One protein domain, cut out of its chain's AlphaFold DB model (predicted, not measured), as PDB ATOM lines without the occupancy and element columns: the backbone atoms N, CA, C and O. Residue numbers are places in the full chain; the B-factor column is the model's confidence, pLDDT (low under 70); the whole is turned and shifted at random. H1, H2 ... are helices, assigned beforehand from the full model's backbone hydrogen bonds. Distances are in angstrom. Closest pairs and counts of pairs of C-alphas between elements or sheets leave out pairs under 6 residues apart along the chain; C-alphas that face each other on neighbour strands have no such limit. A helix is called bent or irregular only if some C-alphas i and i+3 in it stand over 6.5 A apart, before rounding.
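This is residues 7 to 70 of the 80 residues of an uncharacterized protein of Alcanivorax sp (UniProt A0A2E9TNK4). Four short helices fold into one small, compact cluster: H1 and H2 form a helical hairpin, H3 packs on H1, and H4 covers the remaining side, near the other three. H1 lies between H2 and H3, which stay apart from each other. The printed part has 64 residues, with four named helices in the order H1, H2, H3, H4 and no named strand, and its class is all helix. It is compact, with a radius of gyration of the C-alphas of 10.3 A, and its rounded outline spans 26 by 19 by 18 A.

Find C-alpha 7 at (20.347, 41.590, 47.600); from there H1 runs over residues 7 to 19, 18.4 A from first to last C-alpha. Next comes H2, residues 23 to 32, 15.0 A long; it is irregular, with C-alphas 24 and 27 standing 8.3 A apart. Go on to C-alpha 38 at (29.394, 58.737, 49.326), where H3, the longest helix, begins; it takes residues 38 to 51 and measures 20.0 A. H4, residues 56 to 66, is 15.1 A long and ends at C-alpha 66, (23.676, 57.306, 38.313); it too is irregular, with C-alphas 58 and 61 standing 7.9 A apart.

Begin at H1, which touches H2; their closest C-alphas, those of Ser 15 and Leu 24, are 5.1 A apart. This hairpin runs opposite ways at a shallow tilt of 34 degrees, only just short of steep. H1 also touches H3, with the C-alphas of Ser 13 and Ile 48 closest at 4.8 A, and the two run the same way at a steep tilt of 49 degrees. H2 and H3 are apart. H4 is close to H1 but not clearly touching it, the closest C-alphas being those of Val 16 and Trp 59 at 7.0 A. It is likewise close but not clearly touching with H2, where the C-alphas of Gly 30 and Phe 66 come closest at 6.4 A, and with H3, where those of Arg 49 and Glu 56 do at 6.5 A. H3 and H4 run opposite ways at a shallow tilt of 29 degrees. In H1 and H3 every O i to N i+4 pair is within hydrogen-bond range, against 3 of 6 in H2 and 5 of 7 in H4.

Look at Gly 34 and Asp 53 for the two C-alphas farthest apart, at 27.4 A. The printed part runs from residue 7 to 70 with no cut, and its three links between helices are tight. The mean pLDDT of the printed part is 96.0, and no printed residue is under 70.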
ATOM      1  N   ARG A   7      21.146  42.008  48.757       96.50
ATOM      2  CA  ARG A   7      20.347  41.590  47.600       96.50
ATOM      3  C   ARG A   7      20.412  42.599  46.445       96.50
ATOM      4  O   ARG A   7      20.446  42.189  45.294       96.50
ATOM      5  N   ILE A   8      20.413  43.899  46.755       96.38
ATOM      6  CA  ILE A   8      20.490  44.962  45.742       96.38
ATOM      7  C   ILE A   8      21.892  44.982  45.127       96.38
ATOM      8  O   ILE A   8      22.017  44.972  43.907       96.38
ATOM      9  N   LYS A   9      22.946  44.920  45.956       97.12
ATOM     10  CA  LYS A   9      24.337  44.841  45.472       97.12
ATOM     11  C   LYS A   9      24.546  43.636  44.546       97.12
ATOM     12  O   LYS A   9      25.125  43.780  43.471       97.12
ATOM     13  N   GLU A  10      24.028  42.466  44.925       97.44
ATOM     14  CA  GLU A  10      24.102  41.246  44.116       97.44
ATOM     15  C   GLU A  10      23.375  41.372  42.778       97.44
ATOM     16  O   GLU A  10      23.901  40.927  41.761       97.44
ATOM     17  N   ASN A  11      22.174  41.949  42.753       97.81
ATOM     18  CA  ASN A  11      21.418  42.107  41.513       97.81
ATOM     19  C   ASN A  11      22.112  43.072  40.542       97.81
ATOM     20  O   ASN A  11      22.255  42.745  39.364       97.81
ATOM     21  N   ILE A  12      22.608  44.206  41.048       98.06
ATOM     22  CA  ILE A  12      23.370  45.184  40.259       98.06
ATOM     23  C   ILE A  12      24.649  44.540  39.707       98.06
ATOM     24  O   ILE A  12      24.888  44.569  38.504       98.06
ATOM     25  N   SER A  13      25.433  43.873  40.561       98.19
ATOM     26  CA  SER A  13      26.653  43.168  40.141       98.19
ATOM     27  C   SER A  13      26.369  42.067  39.110       98.19
ATOM     28  O   SER A  13      27.103  41.913  38.131       98.19
ATOM     29  N   ARG A  14      25.254  41.335  39.256       97.88
ATOM     30  CA  ARG A  14      24.810  40.345  38.263       97.88
ATOM     31  C   ARG A  14      24.445  40.976  36.923       97.88
ATOM     32  O   ARG A  14      24.726  40.336  35.912       97.88
ATOM     33  N   SER A  15      23.844  42.169  36.895       98.00
ATOM     34  CA  SER A  15      23.586  42.893  35.639       98.00
ATOM     35  C   SER A  15      24.889  43.113  34.877       98.00
ATOM     36  O   SER A  15      25.038  42.619  33.757       98.00
ATOM     37  N   VAL A  16      25.879  43.704  35.553       98.19
ATOM     38  CA  VAL A  16      27.198  43.982  34.973       98.19
ATOM     39  C   VAL A  16      27.878  42.693  34.524       98.19
ATOM     40  O   VAL A  16      28.341  42.599  33.396       98.19
ATOM     41  N   SER A  17      27.862  41.642  35.346       97.94
ATOM     42  CA  SER A  17      28.449  40.348  34.974       97.94
ATOM     43  C   SER A  17      27.876  39.782  33.667       97.94
ATOM     44  O   SER A  17      28.606  39.240  32.825       97.94
ATOM     45  N   LYS A  18      26.558  39.918  33.471       96.56
ATOM     46  CA  LYS A  18      25.857  39.365  32.309       96.56
ATOM     47  C   LYS A  18      26.004  40.218  31.059       96.56
ATOM     48  O   LYS A  18      26.295  39.645  30.008       96.56
ATOM     49  N   ASN A  19      25.860  41.530  31.180       93.75
ATOM     50  CA  ASN A  19      25.729  42.413  30.026       93.75
ATOM     51  C   ASN A  19      26.896  43.392  29.854       93.75
ATOM     52  O   ASN A  19      27.122  43.860  28.745       93.75
ATOM     53  N   GLY A  20      27.668  43.642  30.912       95.12
ATOM     54  CA  GLY A  20      28.636  44.737  30.959       95.12
ATOM     55  C   GLY A  20      27.999  46.092  31.282       95.12
ATOM     56  O   GLY A  20      28.677  47.096  31.155       95.12
ATOM     57  N   ASP A  21      26.730  46.116  31.702       95.31
ATOM     58  CA  ASP A  21      25.930  47.326  31.930       95.31
ATOM     59  C   ASP A  21      24.920  47.139  33.084       95.31
ATOM     60  O   ASP A  21      24.857  46.081  33.740       95.31
ATOM     61  N   PHE A  22      24.103  48.165  33.334       96.94
ATOM     62  CA  PHE A  22      23.067  48.154  34.372       96.94
ATOM     63  C   PHE A  22      21.645  47.850  33.874       96.94
ATOM     64  O   PHE A  22      20.716  47.926  34.680       96.94
ATOM     65  N   ASP A  23      21.438  47.421  32.624       95.50
ATOM     66  CA  ASP A  23      20.097  47.252  32.033       95.50
ATOM     67  C   ASP A  23      19.179  46.320  32.849       95.50
ATOM     68  O   ASP A  23      17.986  46.586  33.017       95.50
ATOM     69  N   LEU A  24      19.711  45.221  33.400       96.00
ATOM     70  CA  LEU A  24      18.911  44.260  34.178       96.00
ATOM     71  C   LEU A  24      18.569  44.758  35.587       96.00
ATOM     72  O   LEU A  24      17.684  44.191  36.233       96.00
ATOM     73  N   ALA A  25      19.274  45.778  36.073       96.88
ATOM     74  CA  ALA A  25      19.132  46.328  37.416       96.88
ATOM     75  C   ALA A  25      18.867  47.843  37.415       96.88
ATOM     76  O   ALA A  25      19.023  48.478  38.459       96.88
ATOM     77  N   PHE A  26      18.438  48.412  36.280       95.94
ATOM     78  CA  PHE A  26      18.285  49.855  36.070       95.94
ATOM     79  C   PHE A  26      17.411  50.512  37.148       95.94
ATOM     80  O   PHE A  26      17.794  51.509  37.758       95.94
ATOM     81  N   ASP A  27      16.262  49.904  37.455       96.12
ATOM     82  CA  ASP A  27      15.354  50.403  38.494       96.12
ATOM     83  C   ASP A  27      15.981  50.334  39.896       96.12
ATOM     84  O   ASP A  27      15.768  51.220  40.725       96.12
ATOM     85  N   GLU A  28      16.759  49.286  40.186       95.81
ATOM     86  CA  GLU A  28      17.381  49.105  41.498       95.81
ATOM     87  C   GLU A  28      18.513  50.107  41.717       95.81
ATOM     88  O   GLU A  28      18.514  50.777  42.751       95.81
ATOM     89  N   ILE A  29      19.426  50.274  40.753       96.31
ATOM     90  CA  ILE A  29      20.498  51.276  40.848       96.31
ATOM     91  C   ILE A  29      19.930  52.702  40.817       96.31
ATOM     92  O   ILE A  29      20.305  53.527  41.651       96.31
ATOM     93  N   GLY A  30      18.937  52.969  39.964       95.75
ATOM     94  CA  GLY A  30      18.258  54.262  39.885       95.75
ATOM     95  C   GLY A  30      17.550  54.642  41.188       95.75
ATOM     96  O   GLY A  30      17.580  55.805  41.588       95.75
ATOM     97  N   SER A  31      16.984  53.667  41.911       94.12
ATOM     98  CA  SER A  31      16.335  53.904  43.210       94.12
ATOM     99  C   SER A  31      17.293  54.365  44.316       94.12
ATOM    100  O   SER A  31      16.845  54.935  45.312       94.12
ATOM    101  N   LEU A  32      18.600  54.129  44.156       94.38
ATOM    102  CA  LEU A  32      19.617  54.546  45.121       94.38
ATOM    103  C   LEU A  32      19.975  56.027  44.970       94.38
ATOM    104  O   LEU A  32      20.351  56.656  45.964       94.38
ATOM    105  N   SER A  33      19.826  56.596  43.772       87.56
ATOM    106  CA  SER A  33      20.192  57.984  43.484       87.56
ATOM    107  C   SER A  33      19.493  58.960  44.445       87.56
ATOM    108  O   SER A  33      18.290  58.870  44.701       87.56
ATOM    109  N   GLY A  34      20.266  59.858  45.061       84.19
ATOM    110  CA  GLY A  34      19.782  60.822  46.057       84.19
ATOM    111  C   GLY A  34      19.453  60.264  47.453       84.19
ATOM    112  O   GLY A  34      19.074  61.038  48.334       84.19
ATOM    113  N   SER A  35      19.596  58.954  47.692       88.62
ATOM    114  CA  SER A  35      19.299  58.314  48.991       88.62
ATOM    115  C   SER A  35      20.512  57.679  49.681       88.62
ATOM    116  O   SER A  35      20.426  57.286  50.848       88.62
ATOM    117  N   VAL A  36      21.643  57.602  48.978       93.88
ATOM    118  CA  VAL A  36      22.884  56.978  49.443       93.88
ATOM    119  C   VAL A  36      23.950  58.019  49.773       93.88
ATOM    120  O   VAL A  36      24.024  59.085  49.165       93.88
ATOM    121  N   SER A  37      24.790  57.717  50.760       95.25
ATOM    122  CA  SER A  37      25.987  58.500  51.050       95.25
ATOM    123  C   SER A  37      27.134  58.111  50.120       95.25
ATOM    124  O   SER A  37      27.174  57.009  49.570       95.25
ATOM    125  N   LYS A  38      28.133  58.992  50.028       95.44
ATOM    126  CA  LYS A  38      29.394  58.737  49.326       95.44
ATOM    127  C   LYS A  38      30.008  57.382  49.697       95.44
ATOM    128  O   LYS A  38      30.430  56.635  48.825       95.44
ATOM    129  N   GLU A  39      30.058  57.056  50.989       95.88
ATOM    130  CA  GLU A  39      30.656  55.810  51.482       95.88
ATOM    131  C   GLU A  39      29.915  54.578  50.949       95.88
ATOM    132  O   GLU A  39      30.550  53.585  50.607       95.88
ATOM    133  N   GLN A  40      28.586  54.656  50.827       96.19
ATOM    134  CA  GLN A  40      27.763  53.575  50.281       96.19
ATOM    135  C   GLN A  40      27.952  53.415  48.769       96.19
ATOM    136  O   GLN A  40      28.001  52.288  48.283       96.19
ATOM    137  N   VAL A  41      28.093  54.521  48.031       96.94
ATOM    138  CA  VAL A  41      28.378  54.480  46.586       96.94
ATOM    139  C   VAL A  41      29.748  53.867  46.320       96.94
ATOM    140  O   VAL A  41      29.870  52.991  45.469       96.94
ATOM    141  N   VAL A  42      30.766  54.255  47.094       97.06
ATOM    142  CA  VAL A  42      32.108  53.665  46.989       97.06
ATOM    143  C   VAL A  42      32.095  52.176  47.359       97.06
ATOM    144  O   VAL A  42      32.737  51.379  46.677       97.06
ATOM    145  N   GLU A  43      31.346  51.774  48.394       96.75
ATOM    146  CA  GLU A  43      31.174  50.357  48.754       96.75
ATOM    147  C   GLU A  43      30.529  49.560  47.609       96.75
ATOM    148  O   GLU A  43      31.034  48.498  47.242       96.75
ATOM    149  N   LEU A  44      29.445  50.075  47.017       97.44
ATOM    150  CA  LEU A  44      28.766  49.444  45.882       97.44
ATOM    151  C   LEU A  44      29.696  49.327  44.668       97.44
ATOM    152  O   LEU A  44      29.761  48.262  44.059       97.44
ATOM    153  N   TYR A  45      30.442  50.387  44.352       97.62
ATOM    154  CA  TYR A  45      31.406  50.396  43.254       97.62
ATOM    155  C   TYR A  45      32.448  49.281  43.404       97.62
ATOM    156  O   TYR A  45      32.657  48.481  42.493       97.62
ATOM    157  N   ILE A  46      33.077  49.200  44.583       97.19
ATOM    158  CA  ILE A  46      34.072  48.167  44.903       97.19
ATOM    159  C   ILE A  46      33.443  46.777  44.814       97.19
ATOM    160  O   ILE A  46      34.047  45.864  44.256       97.19
ATOM    161  N   PHE A  47      32.218  46.619  45.316       97.69
ATOM    162  CA  PHE A  47      31.508  45.350  45.250       97.69
ATOM    163  C   PHE A  47      31.296  44.885  43.803       97.69
ATOM    164  O   PHE A  47      31.593  43.733  43.496       97.69
ATOM    165  N   ILE A  48      30.821  45.762  42.913       97.62
ATOM    166  CA  ILE A  48      30.622  45.442  41.490       97.62
ATOM    167  C   ILE A  48      31.959  45.080  40.838       97.62
ATOM    168  O   ILE A  48      32.049  44.038  40.190       97.62
ATOM    169  N   ARG A  49      33.007  45.884  41.052       97.06
ATOM    170  CA  ARG A  49      34.353  45.618  40.519       97.06
ATOM    171  C   ARG A  49      34.857  44.232  40.917       97.06
ATOM    172  O   ARG A  49      35.328  43.485  40.069       97.06
ATOM    173  N   ASP A  50      34.727  43.882  42.191       96.50
ATOM    174  CA  ASP A  50      35.312  42.654  42.732       96.50
ATOM    175  C   ASP A  50      34.465  41.395  42.435       96.50
ATOM    176  O   ASP A  50      34.971  40.285  42.589       96.50
ATOM    177  N   HIS A  51      33.193  41.538  42.029       96.94
ATOM    178  CA  HIS A  51      32.256  40.406  41.883       96.94
ATOM    179  C   HIS A  51      31.591  40.270  40.507       96.94
ATOM    180  O   HIS A  51      30.919  39.268  40.267       96.94
ATOM    181  N   SER A  52      31.717  41.255  39.615       96.12
ATOM    182  CA  SER A  52      31.080  41.192  38.291       96.12
ATOM    183  C   SER A  52      31.857  40.340  37.283       96.12
ATOM    184  O   SER A  52      31.275  39.917  36.286       96.12
ATOM    185  N   ASP A  53      33.142  40.063  37.535       95.25
ATOM    186  CA  ASP A  53      34.074  39.444  36.578       95.25
ATOM    187  C   ASP A  53      34.206  40.239  35.255       95.25
ATOM    188  O   ASP A  53      34.452  39.661  34.192       95.25
ATOM    189  N   ARG A  54      34.028  41.570  35.305       95.31
ATOM    190  CA  ARG A  54      34.108  42.491  34.156       95.31
ATOM    191  C   ARG A  54      35.072  43.642  34.395       95.31
ATOM    192  O   ARG A  54      35.311  44.035  35.537       95.31
ATOM    193  N   MET A  55      35.606  44.201  33.310       94.44
ATOM    194  CA  MET A  55      36.519  45.342  33.387       94.44
ATOM    195  C   MET A  55      35.742  46.618  33.717       94.44
ATOM    196  O   MET A  55      34.646  46.830  33.207       94.44
ATOM    197  N   GLU A  56      36.317  47.484  34.558       95.56
ATOM    198  CA  GLU A  56      35.670  48.739  34.979       95.56
ATOM    199  C   GLU A  56      35.310  49.631  33.778       95.56
ATOM    200  O   GLU A  56      34.275  50.282  33.796       95.56
ATOM    201  N   GLU A  57      36.104  49.621  32.704       93.81
ATOM    202  CA  GLU A  57      35.840  50.387  31.474       93.81
ATOM    203  C   GLU A  57      34.550  49.998  30.736       93.81
ATOM    204  O   GLU A  57      34.056  50.793  29.943       93.81
ATOM    205  N   GLU A  58      33.996  48.805  30.988       94.88
ATOM    206  CA  GLU A  58      32.739  48.370  30.365       94.88
ATOM    207  C   GLU A  58      31.523  49.105  30.956       94.88
ATOM    208  O   GLU A  58      30.580  49.388  30.228       94.88
ATOM    209  N   TRP A  59      31.554  49.442  32.252       96.75
ATOM    210  CA  TRP A  59      30.366  49.880  33.006       96.75
ATOM    211  C   TRP A  59      30.567  51.148  33.848       96.75
ATOM    212  O   TRP A  59      29.599  51.718  34.355       96.75
ATOM    213  N   ARG A  60      31.807  51.606  34.060       97.44
ATOM    214  CA  ARG A  60      32.110  52.718  34.976       97.44
ATOM    215  C   ARG A  60      31.433  54.022  34.571       97.44
ATOM    216  O   ARG A  60      30.935  54.718  35.451       97.44
ATOM    217  N   ASP A  61      31.433  54.353  33.284       97.19
ATOM    218  CA  ASP A  61      30.840  55.603  32.800       97.19
ATOM    219  C   ASP A  61      29.335  55.630  33.102       97.19
ATOM    220  O   ASP A  61      28.843  56.593  33.683       97.19
ATOM    221  N   GLU A  62      28.631  54.524  32.848       96.88
ATOM    222  CA  GLU A  62      27.209  54.379  33.186       96.88
ATOM    223  C   GLU A  62      26.975  54.444  34.706       96.88
ATOM    224  O   GLU A  62      26.030  55.075  35.175       96.88
ATOM    225  N   PHE A  63      27.870  53.869  35.518       97.50
ATOM    226  CA  PHE A  63      27.780  53.980  36.977       97.50
ATOM    227  C   PHE A  63      27.877  55.439  37.442       97.50
ATOM    228  O   PHE A  63      27.157  55.852  38.356       97.50
ATOM    229  N   ILE A  64      28.758  56.227  36.817       97.44
ATOM    230  CA  ILE A  64      28.912  57.658  37.098       97.44
ATOM    231  C   ILE A  64      27.645  58.425  36.703       97.44
ATOM    232  O   ILE A  64      27.270  59.349  37.420       97.44
ATOM    233  N   GLU A  65      26.931  58.027  35.648       96.62
ATOM    234  CA  GLU A  65      25.657  58.662  35.278       96.62
ATOM    235  C   GLU A  65      24.589  58.549  36.383       96.62
ATOM    236  O   GLU A  65      23.802  59.482  36.572       96.62
ATOM    237  N   PHE A  66      24.584  57.463  37.165       96.81
ATOM    238  CA  PHE A  66      23.676  57.306  38.313       96.81
ATOM    239  C   PHE A  66      24.102  58.096  39.557       96.81
ATOM    240  O   PHE A  66      23.247  58.459  40.377       96.81
ATOM    241  N   PHE A  67      25.405  58.346  39.710       96.75
ATOM    242  CA  PHE A  67      26.020  58.938  40.904       96.75
ATOM    243  C   PHE A  67      27.061  60.027  40.570       96.75
ATOM    244  O   PHE A  67      28.201  59.958  41.056       96.75
ATOM    245  N   PRO A  68      26.710  61.041  39.755       96.81
ATOM    246  CA  PRO A  68      27.681  62.000  39.228       96.81
ATOM    247  C   PRO A  68      28.358  62.819  40.333       96.81
ATOM    248  O   PRO A  68      29.515  63.211  40.212       96.81
ATOM    249  N   GLU A  69      27.678  63.047  41.457       95.88
ATOM    250  CA  GLU A  69      28.212  63.801  42.591       95.88
ATOM    251  C   GLU A  69      29.371  63.102  43.323       95.88
ATOM    252  O   GLU A  69      30.065  63.737  44.122       95.88
ATOM    253  N   PHE A  70      29.588  61.804  43.077       96.44
ATOM    254  CA  PHE A  70      30.606  61.002  43.757       96.44
ATOM    255  C   PHE A  70      31.740  60.536  42.841       96.44
ATOM    256  O   PHE A  70      32.612  59.808  43.317       96.44
TER     257      PHE A  70